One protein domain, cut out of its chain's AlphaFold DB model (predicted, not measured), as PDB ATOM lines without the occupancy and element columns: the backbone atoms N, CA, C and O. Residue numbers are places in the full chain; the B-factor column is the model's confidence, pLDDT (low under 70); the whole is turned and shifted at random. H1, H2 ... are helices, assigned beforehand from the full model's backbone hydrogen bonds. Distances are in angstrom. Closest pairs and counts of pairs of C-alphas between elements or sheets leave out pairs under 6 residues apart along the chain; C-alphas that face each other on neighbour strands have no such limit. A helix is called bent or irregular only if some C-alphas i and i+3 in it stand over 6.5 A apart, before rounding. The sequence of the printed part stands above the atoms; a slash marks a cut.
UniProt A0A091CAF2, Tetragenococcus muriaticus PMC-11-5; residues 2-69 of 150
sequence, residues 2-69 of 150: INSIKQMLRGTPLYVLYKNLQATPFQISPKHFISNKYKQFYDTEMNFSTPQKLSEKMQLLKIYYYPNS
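This is residues 2 to 69 of the 150 residues of a protein of Tetragenococcus muriaticus PMC-11-5 (UniProt A0A091CAF2). Two loose pairs of helices stand at the two ends of an elongated model: H1 and H2 run opposite ways at one end, H4 and H5 do so at the other, and the short helix H3 bridges them. A long loop, residues 43 to 53, leads from H4 to H5. The printed part has 68 residues with five named helices, H1 to H5 in order, and no named strand; its class is all helix. It is loose, with a radius of gyration of the C-alphas of 15.0 A and spans of 45 by 29 by 17 A.

Start with H1, residues 2 to 9, and H2, residues 13 to 21: they are close but not clearly touching, with the closest C-alphas, Leu 9 and Tyr 15, 5.1 A apart. Their shallow tilt of 34 degrees, opposite ways, is only just short of steep. H2 and H3, residues 24 to 28, meet only through their link. H3 and H4, residues 30 to 42, touch only at the corner; their closest C-alphas, Phe 26 and Phe 33, are 5.4 A apart. H4 and H5, residues 54 to 68, form a helical hairpin and only just touch, with 3 pairs of C-alphas within 8 A, through residues 30 to 34 and 59 to 63 alone. Look there at Pro 30 and Ile 63, their closest C-alphas, 6.4 A apart; the shallow tilt is 27 degrees, opposite ways. H1 and H4 are apart, as are H2 and H5. In H1, H3 and H4 every O i to N i+4 pair is within hydrogen-bond range; in H2 4 of 5 are, in H5 8 of 11.

Find C-alpha 2 at (387.000, 413.708, 647.163); from there H1 runs 10.9 A. H2 is 13.1 A long and H3 6.0 A. H4 begins at C-alpha 30, (371.553, 403.364, 654.736), and runs 17.7 A. H5, 20.5 A, ends at C-alpha 68, (359.473, 409.870, 658.680); it is irregular, but only just: C-alphas 63 and 66 are 6.8 A apart.

The two C-alphas farthest apart, Gly 11 and Thr 50, are 45.1 A apart. The printed part has no cut; its one long link is H4 to H5, with 11 residues. Residues 2 to 3 have pLDDT under 70.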
ATOM      1  N   ILE A   2     388.371 413.205 647.460       60.03
ATOM      2  CA  ILE A   2     387.000 413.708 647.163       60.03
ATOM      3  C   ILE A   2     386.953 415.233 646.944       60.03
ATOM      4  O   ILE A   2     386.304 415.713 646.014       60.03
ATOM      5  N   ASN A   3     387.688 416.002 647.755       62.66
ATOM      6  CA  ASN A   3     387.774 417.458 647.598       62.66
ATOM      7  C   ASN A   3     388.412 417.877 646.259       62.66
ATOM      8  O   ASN A   3     388.050 418.921 645.723       62.66
ATOM      9  N   SER A   4     389.294 417.043 645.702       73.50
ATOM     10  CA  SER A   4     389.979 417.268 644.425       73.50
ATOM     11  C   SER A   4     389.017 417.102 643.240       73.50
ATOM     12  O   SER A   4     388.923 417.987 642.398       73.50
ATOM     13  N   ILE A   5     388.209 416.032 643.231       80.44
ATOM     14  CA  ILE A   5     387.183 415.782 642.197       80.44
ATOM     15  C   ILE A   5     386.113 416.877 642.220       80.44
ATOM     16  O   ILE A   5     385.737 417.415 641.182       80.44
ATOM     17  N   LYS A   6     385.653 417.264 643.416       81.69
ATOM     18  CA  LYS A   6     384.674 418.344 643.569       81.69
ATOM     19  C   LYS A   6     385.182 419.665 642.991       81.69
ATOM     20  O   LYS A   6     384.402 420.364 642.357       81.69
ATOM     21  N   GLN A   7     386.447 420.027 643.233       83.69
ATOM     22  CA  GLN A   7     387.028 421.242 642.653       83.69
ATOM     23  C   GLN A   7     387.086 421.164 641.128       83.69
ATOM     24  O   GLN A   7     386.688 422.119 640.475       83.69
ATOM     25  N   MET A   8     387.494 420.016 640.586       87.56
ATOM     26  CA  MET A   8     387.638 419.804 639.147       87.56
ATOM     27  C   MET A   8     386.303 419.868 638.391       87.56
ATOM     28  O   MET A   8     386.253 420.342 637.264       87.56
ATOM     29  N   LEU A   9     385.206 419.422 639.014       88.25
ATOM     30  CA  LEU A   9     383.883 419.410 638.383       88.25
ATOM     31  C   LEU A   9     383.127 420.741 638.501       88.25
ATOM     32  O   LEU A   9     382.157 420.935 637.771       88.25
ATOM     33  N   ARG A  10     383.511 421.655 639.407       86.06
ATOM     34  CA  ARG A  10     382.788 422.927 639.629       86.06
ATOM     35  C   ARG A  10     382.626 423.719 638.325       86.06
ATOM     36  O   ARG A  10     383.568 423.861 637.562       86.06
ATOM     37  N   GLY A  11     381.428 424.264 638.104       85.62
ATOM     38  CA  GLY A  11     381.101 425.053 636.907       85.62
ATOM     39  C   GLY A  11     380.716 424.227 635.675       85.62
ATOM     40  O   GLY A  11     380.287 424.800 634.682       85.62
ATOM     41  N   THR A  12     380.806 422.894 635.738       91.50
ATOM     42  CA  THR A  12     380.417 422.001 634.633       91.50
ATOM     43  C   THR A  12     379.025 421.387 634.853       91.50
ATOM     44  O   THR A  12     378.598 421.243 636.004       91.50
ATOM     45  N   PRO A  13     378.329 420.924 633.796       89.00
ATOM     46  CA  PRO A  13     377.094 420.141 633.940       89.00
ATOM     47  C   PRO A  13     377.277 418.866 634.782       89.00
ATOM     48  O   PRO A  13     376.387 418.478 635.541       89.00
ATOM     49  N   LEU A  14     378.467 418.252 634.734       88.75
ATOM     50  CA  LEU A  14     378.814 417.072 635.534       88.75
ATOM     51  C   LEU A  14     378.805 417.357 637.042       88.75
ATOM     52  O   LEU A  14     378.610 416.438 637.835       88.75
ATOM     53  N   TYR A  15     378.952 418.617 637.460       87.88
ATOM     54  CA  TYR A  15     378.817 419.001 638.864       87.88
ATOM     55  C   TYR A  15     377.422 418.714 639.420       87.88
ATOM     56  O   TYR A  15     377.289 418.308 640.577       87.88
ATOM     57  N   VAL A  16     376.383 418.933 638.608       83.12
ATOM     58  CA  VAL A  16     374.990 418.675 638.991       83.12
ATOM     59  C   VAL A  16     374.786 417.175 639.171       83.12
ATOM     60  O   VAL A  16     374.277 416.747 640.205       83.12
ATOM     61  N   LEU A  17     375.285 416.372 638.226       86.31
ATOM     62  CA  LEU A  17     375.248 414.915 638.324       86.31
ATOM     63  C   LEU A  17     376.005 414.414 639.562       86.31
ATOM     64  O   LEU A  17     375.444 413.671 640.363       86.31
ATOM     65  N   TYR A  18     377.236 414.883 639.775       87.25
ATOM     66  CA  TYR A  18     378.022 414.579 640.972       87.25
ATOM     67  C   TYR A  18     377.242 414.900 642.253       87.25
ATOM     68  O   TYR A  18     377.179 414.065 643.153       87.25
ATOM     69  N   LYS A  19     376.600 416.075 642.336       81.44
ATOM     70  CA  LYS A  19     375.784 416.449 643.498       81.44
ATOM     71  C   LYS A  19     374.625 415.486 643.731       81.44
ATOM     72  O   LYS A  19     374.441 415.065 644.870       81.44
ATOM     73  N   ASN A  20     373.890 415.143 642.677       81.06
ATOM     74  CA  ASN A  20     372.732 414.256 642.760       81.06
ATOM     75  C   ASN A  20     373.139 412.834 643.177       81.06
ATOM     76  O   ASN A  20     372.436 412.190 643.950       81.06
ATOM     77  N   LEU A  21     374.315 412.374 642.741       86.44
ATOM     78  CA  LEU A  21     374.835 411.049 643.077       86.44
ATOM     79  C   LEU A  21     375.403 410.942 644.499       86.44
ATOM     80  O   LEU A  21     375.533 409.839 645.016       86.44
ATOM     81  N   GLN A  22     375.714 412.046 645.186       82.19
ATOM     82  CA  GLN A  22     376.298 411.971 646.537       82.19
ATOM     83  C   GLN A  22     375.371 411.322 647.576       82.19
ATOM     84  O   GLN A  22     375.857 410.751 648.552       82.19
ATOM     85  N   ALA A  23     374.053 411.415 647.389       80.31
ATOM     86  CA  ALA A  23     373.082 410.842 648.316       80.31
ATOM     87  C   ALA A  23     372.767 409.365 648.027       80.31
ATOM     88  O   ALA A  23     372.239 408.678 648.904       80.31
ATOM     89  N   THR A  24     373.100 408.858 646.835       87.50
ATOM     90  CA  THR A  24     372.667 407.524 646.394       87.50
ATOM     91  C   THR A  24     373.194 406.388 647.267       87.50
ATOM     92  O   THR A  24     372.399 405.501 647.574       87.50
ATOM     93  N   PRO A  25     374.442 406.393 647.789       89.31
ATOM     94  CA  PRO A  25     374.901 405.288 648.627       89.31
ATOM     95  C   PRO A  25     374.096 405.173 649.927       89.31
ATOM     96  O   PRO A  25     373.794 404.069 650.375       89.31
ATOM     97  N   PHE A  26     373.708 406.316 650.509       90.38
ATOM     98  CA  PHE A  26     372.844 406.341 651.687       90.38
ATOM     99  C   PHE A  26     371.418 405.896 651.354       90.38
ATOM    100  O   PHE A  26     370.826 405.187 652.151       90.38
ATOM    101  N   GLN A  27     370.874 406.269 650.192       87.69
ATOM    102  CA  GLN A  27     369.524 405.865 649.777       87.69
ATOM    103  C   GLN A  27     369.420 404.364 649.464       87.69
ATOM    104  O   GLN A  27     368.415 403.746 649.795       87.69
ATOM    105  N   ILE A  28     370.456 403.777 648.857       91.56
ATOM    106  CA  ILE A  28     370.480 402.356 648.472       91.56
ATOM    107  C   ILE A  28     370.705 401.461 649.692       91.56
ATOM    108  O   ILE A  28     370.022 400.455 649.864       91.56
ATOM    109  N   SER A  29     371.674 401.806 650.544       94.62
ATOM    110  CA  SER A  29     371.999 401.005 651.725       94.62
ATOM    111  C   SER A  29     372.350 401.893 652.921       94.62
ATOM    112  O   SER A  29     373.530 402.054 653.258       94.62
ATOM    113  N   PRO A  30     371.335 402.460 653.609       93.62
ATOM    114  CA  PRO A  30     371.553 403.364 654.736       93.62
ATOM    115  C   PRO A  30     372.408 402.738 655.843       93.62
ATOM    116  O   PRO A  30     373.335 403.375 656.340       93.62
ATOM    117  N   LYS A  31     372.136 401.472 656.201       95.06
ATOM    118  CA  LYS A  31     372.892 400.726 657.222       95.06
ATOM    119  C   LYS A  31     374.371 400.619 656.860       95.06
ATOM    120  O   LYS A  31     375.218 400.972 657.673       95.06
ATOM    121  N   HIS A  32     374.678 400.162 655.645       95.06
ATOM    122  CA  HIS A  32     376.060 399.970 655.210       95.06
ATOM    123  C   HIS A  32     376.801 401.306 655.094       95.06
ATOM    124  O   HIS A  32     377.912 401.446 655.600       95.06
ATOM    125  N   PHE A  33     376.156 402.321 654.505       95.19
ATOM    126  CA  PHE A  33     376.718 403.666 654.411       95.19
ATOM    127  C   PHE A  33     377.071 404.233 655.789       95.19
ATOM    128  O   PHE A  33     378.177 404.738 655.990       95.19
ATOM    129  N   ILE A  34     376.144 404.135 656.746       95.56
ATOM    130  CA  ILE A  34     376.356 404.615 658.109       95.56
ATOM    131  C   ILE A  34     377.416 403.793 658.836       95.56
ATOM    132  O   ILE A  34     378.258 404.407 659.477       95.56
ATOM    133  N   SER A  35     377.440 402.463 658.700       95.62
ATOM    134  CA  SER A  35     378.477 401.615 659.307       95.62
ATOM    135  C   SER A  35     379.873 402.025 658.837       95.62
ATOM    136  O   SER A  35     380.746 402.310 659.655       95.62
ATOM    137  N   ASN A  36     380.059 402.173 657.520       95.44
ATOM    138  CA  ASN A  36     381.336 402.585 656.937       95.44
ATOM    139  C   ASN A  36     381.754 403.979 657.413       95.44
ATOM    140  O   ASN A  36     382.914 404.203 657.753       95.44
ATOM    141  N   LYS A  37     380.813 404.931 657.449       95.00
ATOM    142  CA  LYS A  37     381.086 406.283 657.951       95.00
ATOM    143  C   LYS A  37     381.436 406.260 659.432       95.00
ATOM    144  O   LYS A  37     382.390 406.910 659.833       95.00
ATOM    145  N   TYR A  38     380.694 405.507 660.230       96.50
ATOM    146  CA  TYR A  38     380.925 405.394 661.660       96.50
ATOM    147  C   TYR A  38     382.321 404.837 661.953       96.50
ATOM    148  O   TYR A  38     383.062 405.464 662.705       96.50
ATOM    149  N   LYS A  39     382.727 403.766 661.261       96.88
ATOM    150  CA  LYS A  39     384.088 403.224 661.337       96.88
ATOM    151  C   LYS A  39     385.148 404.244 660.925       96.88
ATOM    152  O   LYS A  39     386.123 404.415 661.635       96.88
ATOM    153  N   GLN A  40     384.938 404.984 659.834       96.06
ATOM    154  CA  GLN A  40     385.871 406.036 659.396       96.06
ATOM    155  C   GLN A  40     386.067 407.154 660.434       96.06
ATOM    156  O   GLN A  40     387.151 407.723 660.503       96.06
ATOM    157  N   PHE A  41     385.024 407.513 661.187       95.50
ATOM    158  CA  PHE A  41     385.079 408.617 662.152       95.50
ATOM    159  C   PHE A  41     385.509 408.188 663.557       95.50
ATOM    160  O   PHE A  41     386.168 408.965 664.239       95.50
ATOM    161  N   TYR A  42     385.107 406.996 664.001       94.62
ATOM    162  CA  TYR A  42     385.308 406.530 665.376       94.62
ATOM    163  C   TYR A  42     386.298 405.366 665.494       94.62
ATOM    164  O   TYR A  42     386.539 404.911 666.608       94.62
ATOM    165  N   ASP A  43     386.813 404.865 664.369       95.31
ATOM    166  CA  ASP A  43     387.703 403.700 664.285       95.31
ATOM    167  C   ASP A  43     387.149 402.443 664.985       95.31
ATOM    168  O   ASP A  43     387.861 401.614 665.539       95.31
ATOM    169  N   THR A  44     385.822 402.301 664.989       93.94
ATOM    170  CA  THR A  44     385.111 401.163 665.580       93.94
ATOM    171  C   THR A  44     383.864 400.842 664.773       93.94
ATOM    172  O   THR A  44     383.243 401.727 664.182       93.94
ATOM    173  N   GLU A  45     383.460 399.574 664.790       95.06
ATOM    174  CA  GLU A  45     382.177 399.160 664.225       95.06
ATOM    175  C   GLU A  45     381.012 399.709 665.057       95.06
ATOM    176  O   GLU A  45     381.117 399.887 666.275       95.06
ATOM    177  N   MET A  46     379.900 399.995 664.382       94.56
ATOM    178  CA  MET A  46     378.668 400.457 665.013       94.56
ATOM    179  C   MET A  46     377.829 399.263 665.477       94.56
ATOM    180  O   MET A  46     377.494 398.394 664.670       94.56
ATOM    181  N   ASN A  47     377.401 399.250 666.742       94.38
ATOM    182  CA  ASN A  47     376.447 398.251 667.214       94.38
ATOM    183  C   ASN A  47     375.003 398.658 666.861       94.38
ATOM    184  O   ASN A  47     374.404 399.521 667.504       94.38
ATOM    185  N   PHE A  48     374.430 398.025 665.833       94.25
ATOM    186  CA  PHE A  48     373.049 398.277 665.408       94.25
ATOM    187  C   PHE A  48     371.992 397.546 666.245       94.25
ATOM    188  O   PHE A  48     370.837 397.970 666.226       94.25
ATOM    189  N   SER A  49     372.344 396.448 666.923       93.50
ATOM    190  CA  SER A  49     371.380 395.637 667.676       93.50
ATOM    191  C   SER A  49     371.149 396.193 669.076       93.50
ATOM    192  O   SER A  49     370.008 396.310 669.508       93.50
ATOM    193  N   THR A  50     372.227 396.575 669.763       95.88
ATOM    194  CA  THR A  50     372.183 397.042 671.154       95.88
ATOM    195  C   THR A  50     373.058 398.292 671.326       95.88
ATOM    196  O   THR A  50     374.128 398.218 671.938       95.88
ATOM    197  N   PRO A  51     372.640 399.448 670.771       94.81
ATOM    198  CA  PRO A  51     373.436 400.676 670.768       94.81
ATOM    199  C   PRO A  51     373.686 401.176 672.197       94.81
ATOM    200  O   PRO A  51     372.750 401.505 672.932       94.81
ATOM    201  N   GLN A  52     374.952 401.291 672.589       94.94
ATOM    202  CA  GLN A  52     375.330 401.767 673.923       94.94
ATOM    203  C   GLN A  52     375.648 403.260 673.895       94.94
ATOM    204  O   GLN A  52     375.185 404.026 674.745       94.94
ATOM    205  N   LYS A  53     376.386 403.698 672.871       95.56
ATOM    206  CA  LYS A  53     376.872 405.075 672.756       95.56
ATOM    207  C   LYS A  53     375.779 405.995 672.215       95.56
ATOM    208  O   LYS A  53     374.971 405.611 671.366       95.56
ATOM    209  N   LEU A  54     375.794 407.255 672.654       96.31
ATOM    210  CA  LEU A  54     374.907 408.293 672.114       96.31
ATOM    211  C   LEU A  54     375.058 408.417 670.591       96.31
ATOM    212  O   LEU A  54     374.065 408.510 669.877       96.31
ATOM    213  N   SER A  55     376.292 408.349 670.088       95.94
ATOM    214  CA  SER A  55     376.604 408.396 668.659       95.94
ATOM    215  C   SER A  55     375.898 407.287 667.867       95.94
ATOM    216  O   SER A  55     375.339 407.570 666.811       95.94
ATOM    217  N   GLU A  56     375.854 406.056 668.380       96.69
ATOM    218  CA  GLU A  56     375.153 404.925 667.750       96.69
ATOM    219  C   GLU A  56     373.642 405.166 667.737       96.69
ATOM    220  O   GLU A  56     373.000 405.076 666.688       96.69
ATOM    221  N   LYS A  57     373.080 405.576 668.883       97.06
ATOM    222  CA  LYS A  57     371.654 405.917 669.016       97.06
ATOM    223  C   LYS A  57     371.249 407.015 668.027       97.06
ATOM    224  O   LYS A  57     370.237 406.888 667.343       97.06
ATOM    225  N   MET A  58     372.072 408.054 667.874       96.12
ATOM    226  CA  MET A  58     371.838 409.131 666.906       96.12
ATOM    227  C   MET A  58     371.843 408.640 665.455       96.12
ATOM    228  O   MET A  58     371.020 409.090 664.655       96.12
ATOM    229  N   GLN A  59     372.745 407.725 665.085       96.56
ATOM    230  CA  GLN A  59     372.755 407.169 663.730       96.56
ATOM    231  C   GLN A  59     371.545 406.259 663.463       96.56
ATOM    232  O   GLN A  59     371.010 406.275 662.356       96.56
ATOM    233  N   LEU A  60     371.061 405.515 664.463       96.25
ATOM    234  CA  LEU A  60     369.820 404.739 664.334       96.25
ATOM    235  C   LEU A  60     368.610 405.651 664.132       96.25
ATOM    236  O   LEU A  60     367.810 405.414 663.227       96.25
ATOM    237  N   LEU A  61     368.510 406.736 664.906       95.81
ATOM    238  CA  LEU A  61     367.464 407.740 664.712       95.81
ATOM    239  C   LEU A  61     367.508 408.329 663.297       95.81
ATOM    240  O   LEU A  61     366.464 408.461 662.664       95.81
ATOM    241  N   LYS A  62     368.706 408.605 662.765       94.12
ATOM    242  CA  LYS A  62     368.894 409.099 661.392       94.12
ATOM    243  C   LYS A  62     368.352 408.147 660.328       94.12
ATOM    244  O   LYS A  62     367.813 408.628 659.337       94.12
ATOM    245  N   ILE A  63     368.514 406.837 660.499       94.69
ATOM    246  CA  ILE A  63     368.072 405.858 659.498       94.69
ATOM    247  C   ILE A  63     366.575 405.558 659.636       94.69
ATOM    248  O   ILE A  63     365.883 405.479 658.628       94.69
ATOM    249  N   TYR A  64     366.071 405.382 660.860       93.81
ATOM    250  CA  TYR A  64     364.732 404.816 661.066       93.81
ATOM    251  C   TYR A  64     363.666 405.830 661.461       93.81
ATOM    252  O   TYR A  64     362.504 405.661 661.105       93.81
ATOM    253  N   TYR A  65     364.037 406.869 662.209       94.19
ATOM    254  CA  TYR A  65     363.065 407.775 662.818       94.19
ATOM    255  C   TYR A  65     362.968 409.113 662.080       94.19
ATOM    256  O   TYR A  65     361.885 409.522 661.664       94.19
ATOM    257  N   TYR A  66     364.099 409.791 661.877       93.81
ATOM    258  CA  TYR A  66     364.150 411.131 661.287       93.81
ATOM    259  C   TYR A  66     363.519 411.233 659.892       93.81
ATOM    260  O   TYR A  66     362.785 412.199 659.690       93.81
ATOM    261  N   PRO A  67     363.703 410.272 658.961       90.75
ATOM    262  CA  PRO A  67     363.137 410.387 657.615       90.75
ATOM    263  C   PRO A  67     361.607 410.483 657.588       90.75
ATOM    264  O   PRO A  67     361.050 411.060 656.662       90.75
ATOM    265  N   ASN A  68     360.933 409.960 658.619       93.12
ATOM    266  CA  ASN A  68     359.473 409.870 658.680       93.12
ATOM    267  C   ASN A  68     358.853 410.772 659.762       93.12
ATOM    268  O   ASN A  68     357.634 410.796 659.936       93.12
ATOM    269  N   SER A  69     359.666 411.517 660.517       94.75
ATOM    270  CA  SER A  69     359.183 412.296 661.659       94.75
ATOM    271  C   SER A  69     358.882 413.745 661.279       94.75
ATOM    272  O   SER A  69     359.778 414.584 661.173       94.75
TER     273      SER A  69